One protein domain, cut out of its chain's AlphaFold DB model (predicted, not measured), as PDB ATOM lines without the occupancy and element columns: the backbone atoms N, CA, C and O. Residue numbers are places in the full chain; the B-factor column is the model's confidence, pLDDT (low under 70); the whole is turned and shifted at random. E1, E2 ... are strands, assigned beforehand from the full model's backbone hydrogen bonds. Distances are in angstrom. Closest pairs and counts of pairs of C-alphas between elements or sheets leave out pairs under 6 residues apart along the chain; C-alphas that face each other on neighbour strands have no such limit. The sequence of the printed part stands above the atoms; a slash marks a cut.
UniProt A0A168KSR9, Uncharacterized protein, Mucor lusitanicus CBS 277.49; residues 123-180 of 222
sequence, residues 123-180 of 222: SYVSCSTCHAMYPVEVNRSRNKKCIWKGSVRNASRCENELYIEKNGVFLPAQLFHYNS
ATOM      1  N   SER A 123      50.719  33.143 -47.620       82.88
ATOM      2  CA  SER A 123      49.481  33.562 -48.272       82.88
ATOM      3  C   SER A 123      48.680  34.482 -47.352       82.88
ATOM      4  O   SER A 123      48.442  34.169 -46.186       82.88
ATOM      5  N   TYR A 124      48.212  35.590 -47.913       86.62
ATOM      6  CA  TYR A 124      47.342  36.569 -47.276       86.62
ATOM      7  C   TYR A 124      46.053  36.716 -48.081       86.62
ATOM      8  O   TYR A 124      46.059  36.634 -49.311       86.62
ATOM      9  N   VAL A 125      44.942  36.979 -47.400       87.88
ATOM     10  CA  VAL A 125      43.706  37.429 -48.044       87.88
ATOM     11  C   VAL A 125      43.813  38.929 -48.278       87.88
ATOM     12  O   VAL A 125      44.020  39.692 -47.336       87.88
ATOM     13  N   SER A 126      43.687  39.355 -49.530       89.56
ATOM     14  CA  SER A 126      43.674  40.768 -49.907       89.56
ATOM     15  C   SER A 126      42.235  41.250 -50.061       89.56
ATOM     16  O   SER A 126      41.403  40.561 -50.649       89.56
ATOM     17  N   CYS A 127      41.930  42.446 -49.565       88.69
ATOM     18  CA  CYS A 127      40.689  43.120 -49.931       88.69
ATOM     19  C   CYS A 127      40.765  43.616 -51.385       88.69
ATOM     20  O   CYS A 127      41.672  44.373 -51.733       88.69
ATOM     21  N   SER A 128      39.774  43.283 -52.215       85.25
ATOM     22  CA  SER A 128      39.756  43.687 -53.629       85.25
ATOM     23  C   SER A 128      39.581  45.195 -53.868       85.25
ATOM     24  O   SER A 128      39.867  45.662 -54.965       85.25
ATOM     25  N   THR A 129      39.153  45.967 -52.861       86.00
ATOM     26  CA  THR A 129      38.894  47.419 -52.988       86.00
ATOM     27  C   THR A 129      40.030  48.296 -52.465       86.00
ATOM     28  O   THR A 129      40.298  49.351 -53.026       86.00
ATOM     29  N   CYS A 130      40.668  47.905 -51.357       86.12
ATOM     30  CA  CYS A 130      41.705  48.711 -50.696       86.12
ATOM     31  C   CYS A 130      43.051  47.992 -50.543       86.12
ATOM     32  O   CYS A 130      43.972  48.556 -49.957       86.12
ATOM     33  N   HIS A 131      43.157  46.749 -51.025       86.50
ATOM     34  CA  HIS A 131      44.361  45.909 -51.006       86.50
ATOM     35  C   HIS A 131      45.007  45.689 -49.627       86.50
ATOM     36  O   HIS A 131      46.136  45.209 -49.531       86.50
ATOM     37  N   ALA A 132      44.274  45.978 -48.548       86.06
ATOM     38  CA  ALA A 132      44.664  45.611 -47.195       86.06
ATOM     39  C   ALA A 132      44.752  44.082 -47.069       86.06
ATOM     40  O   ALA A 132      43.837  43.365 -47.490       86.06
ATOM     41  N   MET A 133      45.855  43.607 -46.489       88.31
ATOM     42  CA  MET A 133      46.197  42.190 -46.372       88.31
ATOM     43  C   MET A 133      45.879  41.662 -44.971       88.31
ATOM     44  O   MET A 133      46.221  42.290 -43.971       88.31
ATOM     45  N   TYR A 134      45.265  40.484 -44.912       86.75
ATOM     46  CA  TYR A 134      44.875  39.780 -43.691       86.75
ATOM     47  C   TYR A 134      45.439  38.353 -43.708       86.75
ATOM     48  O   TYR A 134      45.558  37.768 -44.788       86.75
ATOM     49  N   PRO A 135      45.807  37.760 -42.559       86.25
ATOM     50  CA  PRO A 135      46.261  36.371 -42.520       86.25
ATOM     51  C   PRO A 135      45.158  35.419 -43.010       86.25
ATOM     52  O   PRO A 135      43.975  35.636 -42.747       86.25
ATOM     53  N   VAL A 136      45.532  34.344 -43.712       83.88
ATOM     54  CA  VAL A 136      44.575  33.295 -44.101       83.88
ATOM     55  C   VAL A 136      44.201  32.481 -42.865       83.88
ATOM     56  O   VAL A 136      44.945  31.610 -42.425       83.88
ATOM     57  N   GLU A 137      43.030  32.757 -42.300       76.69
ATOM     58  CA  GLU A 137      42.511  31.989 -41.170       76.69
ATOM     59  C   GLU A 137      41.920  30.632 -41.593       76.69
ATOM     60  O   GLU A 137      41.357  30.482 -42.684       76.69
ATOM     61  N   VAL A 138      42.011  29.654 -40.682       68.38
ATOM     62  CA  VAL A 138      41.422  28.309 -40.823       68.38
ATOM     63  C   VAL A 138      39.892  28.385 -40.779       68.38
ATOM     64  O   VAL A 138      39.212  27.845 -41.648       68.38
ATOM     65  N   ASN A 139      39.347  29.144 -39.823       68.50
ATOM     66  CA  ASN A 139      37.909  29.365 -39.673       68.50
ATOM     67  C   ASN A 139      37.442  30.471 -40.630       68.50
ATOM     68  O   ASN A 139      37.351  31.649 -40.268       68.50
ATOM     69  N   ARG A 140      37.194  30.099 -41.885       72.38
ATOM     70  CA  ARG A 140      36.706  31.002 -42.937       72.38
ATOM     71  C   ARG A 140      35.192  31.168 -42.817       72.38
ATOM     72  O   ARG A 140      34.477  30.179 -42.703       72.38
ATOM     73  N   SER A 141      34.704  32.405 -42.837       69.62
ATOM     74  CA  SER A 141      33.278  32.701 -42.682       69.62
ATOM     75  C   SER A 141      32.872  33.952 -43.455       69.62
ATOM     76  O   SER A 141      33.652  34.899 -43.585       69.62
ATOM     77  N   ARG A 142      31.615  33.975 -43.914       64.38
ATOM     78  CA  ARG A 142      31.007  35.090 -44.664       64.38
ATOM     79  C   ARG A 142      31.116  36.452 -43.967       64.38
ATOM     80  O   ARG A 142      31.227  37.480 -44.620       64.38
ATOM     81  N   ASN A 143      31.122  36.466 -42.635       66.94
ATOM     82  CA  ASN A 143      31.078  37.699 -41.839       66.94
ATOM     83  C   ASN A 143      32.425  38.447 -41.766       66.94
ATOM     84  O   ASN A 143      32.506  39.502 -41.133       66.94
ATOM     85  N   LYS A 144      33.491  37.932 -42.393       78.31
ATOM     86  CA  LYS A 144      34.811  38.576 -42.404       78.31
ATOM     87  C   LYS A 144      34.886  39.670 -43.463       78.31
ATOM     88  O   LYS A 144      35.189  39.432 -44.631       78.31
ATOM     89  N   LYS A 145      34.621  40.889 -43.002       84.69
ATOM     90  CA  LYS A 145      34.704  42.134 -43.767       84.69
ATOM     91  C   LYS A 145      36.032  42.851 -43.539       84.69
ATOM     92  O   LYS A 145      36.626  42.771 -42.465       84.69
ATOM     93  N   CYS A 146      36.474  43.608 -44.536       86.06
ATOM     94  CA  CYS A 146      37.668  44.435 -44.455       86.06
ATOM     95  C   CYS A 146      37.477  45.590 -43.453       86.06
ATOM     96  O   CYS A 146      36.690  46.507 -43.682       86.06
ATOM     97  N   ILE A 147      38.242  45.582 -42.360       86.25
ATOM     98  CA  ILE A 147      38.194  46.619 -41.311       86.25
ATOM     99  C   ILE A 147      39.147  47.799 -41.559       86.25
ATOM    100  O   ILE A 147      39.211  48.714 -40.735       86.25
ATOM    101  N   TRP A 148      39.886  47.786 -42.674       84.06
ATOM    102  CA  TRP A 148      40.866  48.816 -43.013       84.06
ATOM    103  C   TRP A 148      40.225  50.204 -43.053       84.06
ATOM    104  O   TRP A 148      39.189  50.409 -43.695       84.06
ATOM    105  N   LYS A 149      40.876  51.153 -42.378       81.06
ATOM    106  CA  LYS A 149      40.541  52.574 -42.362       81.06
ATOM    107  C   LYS A 149      41.725  53.332 -42.960       81.06
ATOM    108  O   LYS A 149      42.857  53.140 -42.524       81.06
ATOM    109  N   GLY A 150      41.468  54.180 -43.955       72.25
ATOM    110  CA  GLY A 150      42.507  55.020 -44.555       72.25
ATOM    111  C   GLY A 150      43.146  55.982 -43.542       72.25
ATOM    112  O   GLY A 150      42.548  56.312 -42.521       72.25
ATOM    113  N   SER A 151      44.351  56.474 -43.850       69.00
ATOM    114  CA  SER A 151      45.139  57.349 -42.957       69.00
ATOM    115  C   SER A 151      44.477  58.713 -42.655       69.00
ATOM    116  O   SER A 151      44.831  59.387 -41.689       69.00
ATOM    117  N   VAL A 152      43.475  59.119 -43.442       69.12
ATOM    118  CA  VAL A 152      42.711  60.358 -43.233       69.12
ATOM    119  C   VAL A 152      41.807  60.228 -41.999       69.12
ATOM    120  O   VAL A 152      41.078  59.245 -41.862       69.12
ATOM    121  N   ARG A 153      41.790  61.247 -41.123       59.28
ATOM    122  CA  ARG A 153      41.081  61.219 -39.819       59.28
ATOM    123  C   ARG A 153      39.614  60.742 -39.895       59.28
ATOM    124  O   ARG A 153      39.167  60.032 -38.990       59.28
ATOM    125  N   ASN A 154      38.921  61.028 -41.002       63.56
ATOM    126  CA  ASN A 154      37.507  60.695 -41.227       63.56
ATOM    127  C   ASN A 154      37.259  59.620 -42.310       63.56
ATOM    128  O   ASN A 154      36.144  59.524 -42.811       63.56
ATOM    129  N   ALA A 155      38.257  58.815 -42.697       69.12
ATOM    130  CA  ALA A 155      38.033  57.738 -43.669       69.12
ATOM    131  C   ALA A 155      36.989  56.722 -43.159       69.12
ATOM    132  O   ALA A 155      37.055  56.291 -42.005       69.12
ATOM    133  N   SER A 156      36.050  56.310 -44.010       76.19
ATOM    134  CA  SER A 156      35.171  55.169 -43.734       76.19
ATOM    135  C   SER A 156      35.973  53.860 -43.699       76.19
ATOM    136  O   SER A 156      37.094  53.775 -44.215       76.19
ATOM    137  N   ARG A 157      35.411  52.825 -43.062       82.69
ATOM    138  CA  ARG A 157      35.930  51.460 -43.199       82.69
ATOM    139  C   ARG A 157      35.587  50.928 -44.587       82.69
ATOM    140  O   ARG A 157      34.553  51.279 -45.145       82.69
ATOM    141  N   CYS A 158      36.451  50.076 -45.127       83.94
ATOM    142  CA  CYS A 158      36.230  49.479 -46.443       83.94
ATOM    143  C   CYS A 158      35.020  48.527 -46.478       83.94
ATOM    144  O   CYS A 158      34.335  48.474 -47.490       83.94
ATOM    145  N   GLU A 159      34.810  47.742 -45.415       85.19
ATOM    146  CA  GLU A 159      33.698  46.796 -45.175       85.19
ATOM    147  C   GLU A 159      33.405  45.736 -46.255       85.19
ATOM    148  O   GLU A 159      32.508  44.912 -46.081       85.19
ATOM    149  N   ASN A 160      34.197  45.691 -47.323       86.62
ATOM    150  CA  ASN A 160      34.097  44.703 -48.390       86.62
ATOM    151  C   ASN A 160      34.384  43.275 -47.883       86.62
ATOM    152  O   ASN A 160      35.201  43.082 -46.978       86.62
ATOM    153  N   GLU A 161      33.722  42.281 -48.471       87.69
ATOM    154  CA  GLU A 161      33.831  40.873 -48.084       87.69
ATOM    155  C   GLU A 161      35.209  40.301 -48.461       87.69
ATOM    156  O   GLU A 161      35.692  40.466 -49.581       87.69
ATOM    157  N   LEU A 162      35.868  39.628 -47.511       87.12
ATOM    158  CA  LEU A 162      37.184  39.012 -47.726       87.12
ATOM    159  C   LEU A 162      37.085  37.576 -48.271       87.12
ATOM    160  O   LEU A 162      38.061  37.050 -48.806       87.12
ATOM    161  N   TYR A 163      35.918  36.941 -48.145       87.56
ATOM    162  CA  TYR A 163      35.666  35.561 -48.561       87.56
ATOM    163  C   TYR A 163      34.364  35.467 -49.356       87.56
ATOM    164  O   TYR A 163      33.358  36.047 -48.965       87.56
ATOM    165  N   ILE A 164      34.389  34.684 -50.431       86.62
ATOM    166  CA  ILE A 164      33.248  34.359 -51.285       86.62
ATOM    167  C   ILE A 164      32.880  32.897 -51.034       86.62
ATOM    168  O   ILE A 164      33.747  32.022 -50.985       86.62
ATOM    169  N   GLU A 165      31.591  32.622 -50.884       84.94
ATOM    170  CA  GLU A 165      31.075  31.261 -50.764       84.94
ATOM    171  C   GLU A 165      30.947  30.612 -52.150       84.94
ATOM    172  O   GLU A 165      30.342  31.183 -53.058       84.94
ATOM    173  N   LYS A 166      31.511  29.415 -52.323       82.38
ATOM    174  CA  LYS A 166      31.281  28.557 -53.494       82.38
ATOM    175  C   LYS A 166      31.039  27.132 -53.018       82.38
ATOM    176  O   LYS A 166      31.883  26.570 -52.328       82.38
ATOM    177  N   ASN A 167      29.897  26.555 -53.387       81.12
ATOM    178  CA  ASN A 167      29.509  25.178 -53.051       81.12
ATOM    179  C   ASN A 167      29.619  24.867 -51.537       81.12
ATOM    180  O   ASN A 167      30.143  23.827 -51.152       81.12
ATOM    181  N   GLY A 168      29.194  25.802 -50.676       79.81
ATOM    182  CA  GLY A 168      29.293  25.689 -49.212       79.81
ATOM    183  C   GLY A 168      30.696  25.908 -48.623       79.81
ATOM    184  O   GLY A 168      30.864  25.869 -47.406       79.81
ATOM    185  N   VAL A 169      31.715  26.167 -49.452       81.62
ATOM    186  CA  VAL A 169      33.093  26.434 -49.016       81.62
ATOM    187  C   VAL A 169      33.407  27.926 -49.128       81.62
ATOM    188  O   VAL A 169      33.290  28.528 -50.196       81.62
ATOM    189  N   PHE A 170      33.879  28.526 -48.034       84.75
ATOM    190  CA  PHE A 170      34.383  29.901 -48.039       84.75
ATOM    191  C   PHE A 170      35.807  29.956 -48.607       84.75
ATOM    192  O   PHE A 170      36.775  29.476 -48.004       84.75
ATOM    193  N   LEU A 171      35.946  30.577 -49.775       84.06
ATOM    194  CA  LEU A 171      37.214  30.806 -50.461       84.06
ATOM    195  C   LEU A 171      37.594  32.291 -50.364       84.06
ATOM    196  O   LEU A 171      36.708  33.137 -50.441       84.06
ATOM    197  N   PRO A 172      38.876  32.652 -50.191       85.69
ATOM    198  CA  PRO A 172      39.297  34.053 -50.233       85.69
ATOM    199  C   PRO A 172      38.873  34.741 -51.538       85.69
ATOM    200  O   PRO A 172      39.053  34.174 -52.615       85.69
ATOM    201  N   ALA A 173      38.360  35.970 -51.449       85.38
ATOM    202  CA  ALA A 173      37.964  36.763 -52.616       85.38
ATOM    203  C   ALA A 173      39.169  37.106 -53.512       85.38
ATOM    204  O   ALA A 173      39.082  37.058 -54.737       85.38
ATOM    205  N   GLN A 174      40.311  37.407 -52.888       85.88
ATOM    206  CA  GLN A 174      41.597  37.606 -53.547       85.88
ATOM    207  C   GLN A 174      42.720  37.091 -52.635       85.88
ATOM    208  O   GLN A 174      42.747  37.387 -51.439       85.88
ATOM    209  N   LEU A 175      43.662  36.334 -53.199       86.75
ATOM    210  CA  LEU A 175      44.873  35.879 -52.510       86.75
ATOM    211  C   LEU A 175      46.084  36.701 -52.947       86.75
ATOM    212  O   LEU A 175      46.290  36.934 -54.138       86.75
ATOM    213  N   PHE A 176      46.914  37.078 -51.981       83.94
ATOM    214  CA  PHE A 176      48.248  37.619 -52.195       83.94
ATOM    215  C   PHE A 176      49.282  36.641 -51.634       83.94
ATOM    216  O   PHE A 176      49.151  36.184 -50.501       83.94
ATOM    217  N   HIS A 177      50.310  36.319 -52.417       81.56
ATOM    218  CA  HIS A 177      51.399  35.439 -51.998       81.56
ATOM    219  C   HIS A 177      52.645  36.287 -51.744       81.56
ATOM    220  O   HIS A 177      53.245  36.815 -52.679       81.56
ATOM    221  N   TYR A 178      53.021  36.432 -50.475       79.19
ATOM    222  CA  TYR A 178      54.237  37.125 -50.075       79.19
ATOM    223  C   TYR A 178      55.396  36.135 -49.975       79.19
ATOM    224  O   TYR A 178      55.344  35.218 -49.162       79.19
ATOM    225  N   ASN A 179      56.466  36.349 -50.740       73.81
ATOM    226  CA  ASN A 179      57.726  35.635 -50.552       73.81
ATOM    227  C   ASN A 179      58.666  36.468 -49.678       73.81
ATOM    228  O   ASN A 179      59.006  37.603 -50.016       73.81
ATOM    229  N   SER A 180      59.110  35.896 -48.559       72.44
ATOM    230  CA  SER A 180      60.062  36.530 -47.652       72.44
ATOM    231  C   SER A 180      61.393  36.797 -48.353       72.44
ATOM    232  O   SER A 180      62.192  35.882 -48.538       72.44
TER     233      SER A 180
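What this domain is: This is residues 123 to 180 of the 222 residues of an uncharacterized protein of Mucor lusitanicus CBS 277.49 (UniProt A0A168KSR9). There is little regular structure here: a small three-stranded sheet, E2-E1-E5, with the hairpin E3-E4 at one end of the longest axis and, at the other, the tip of a long unnamed loop, residues 136 to 162. The 58 printed residues hold no named helix and five strands, E1 to E5; the class is all strand, with 20 residues in named elements. Both sheets are antiparallel. The whole is only just compact, close to loose, with a radius of gyration of the C-alphas of 12.1 A, and spans 39 by 29 by 16 A.

Where its parts are: Find C-alpha 123 at (49.481, 33.562, -48.272), where E1, residues 123 to 126, begins and runs 9.4 A. Next come E2, 133 to 135, 7.0 A; E3, 163 to 166, 9.6 A; E4, 169 to 172, 9.9 A; and E5, 175 to 179, 13.0 A, ending at (57.726, 35.635, -50.552).

How they stand to each other: Look at E1, the inner strand: N 125 and O 134 of its hairpin partner E2 are 2.8 A apart, and N 124 and O 176 of E5 2.8 A. In the hairpin E3 and E4, N 164 and O 171 are 2.8 A apart. E4 runs on into E5 at 54 degrees.

The domain as a whole: The farthest C-alphas, of Arg 153 and Asn 167, are 40.1 A apart. The printed part has no cut; E2 to E3 is the long link. Look for pLDDT under 70 at residues 138 to 139, 141 to 143 and 151 to 155.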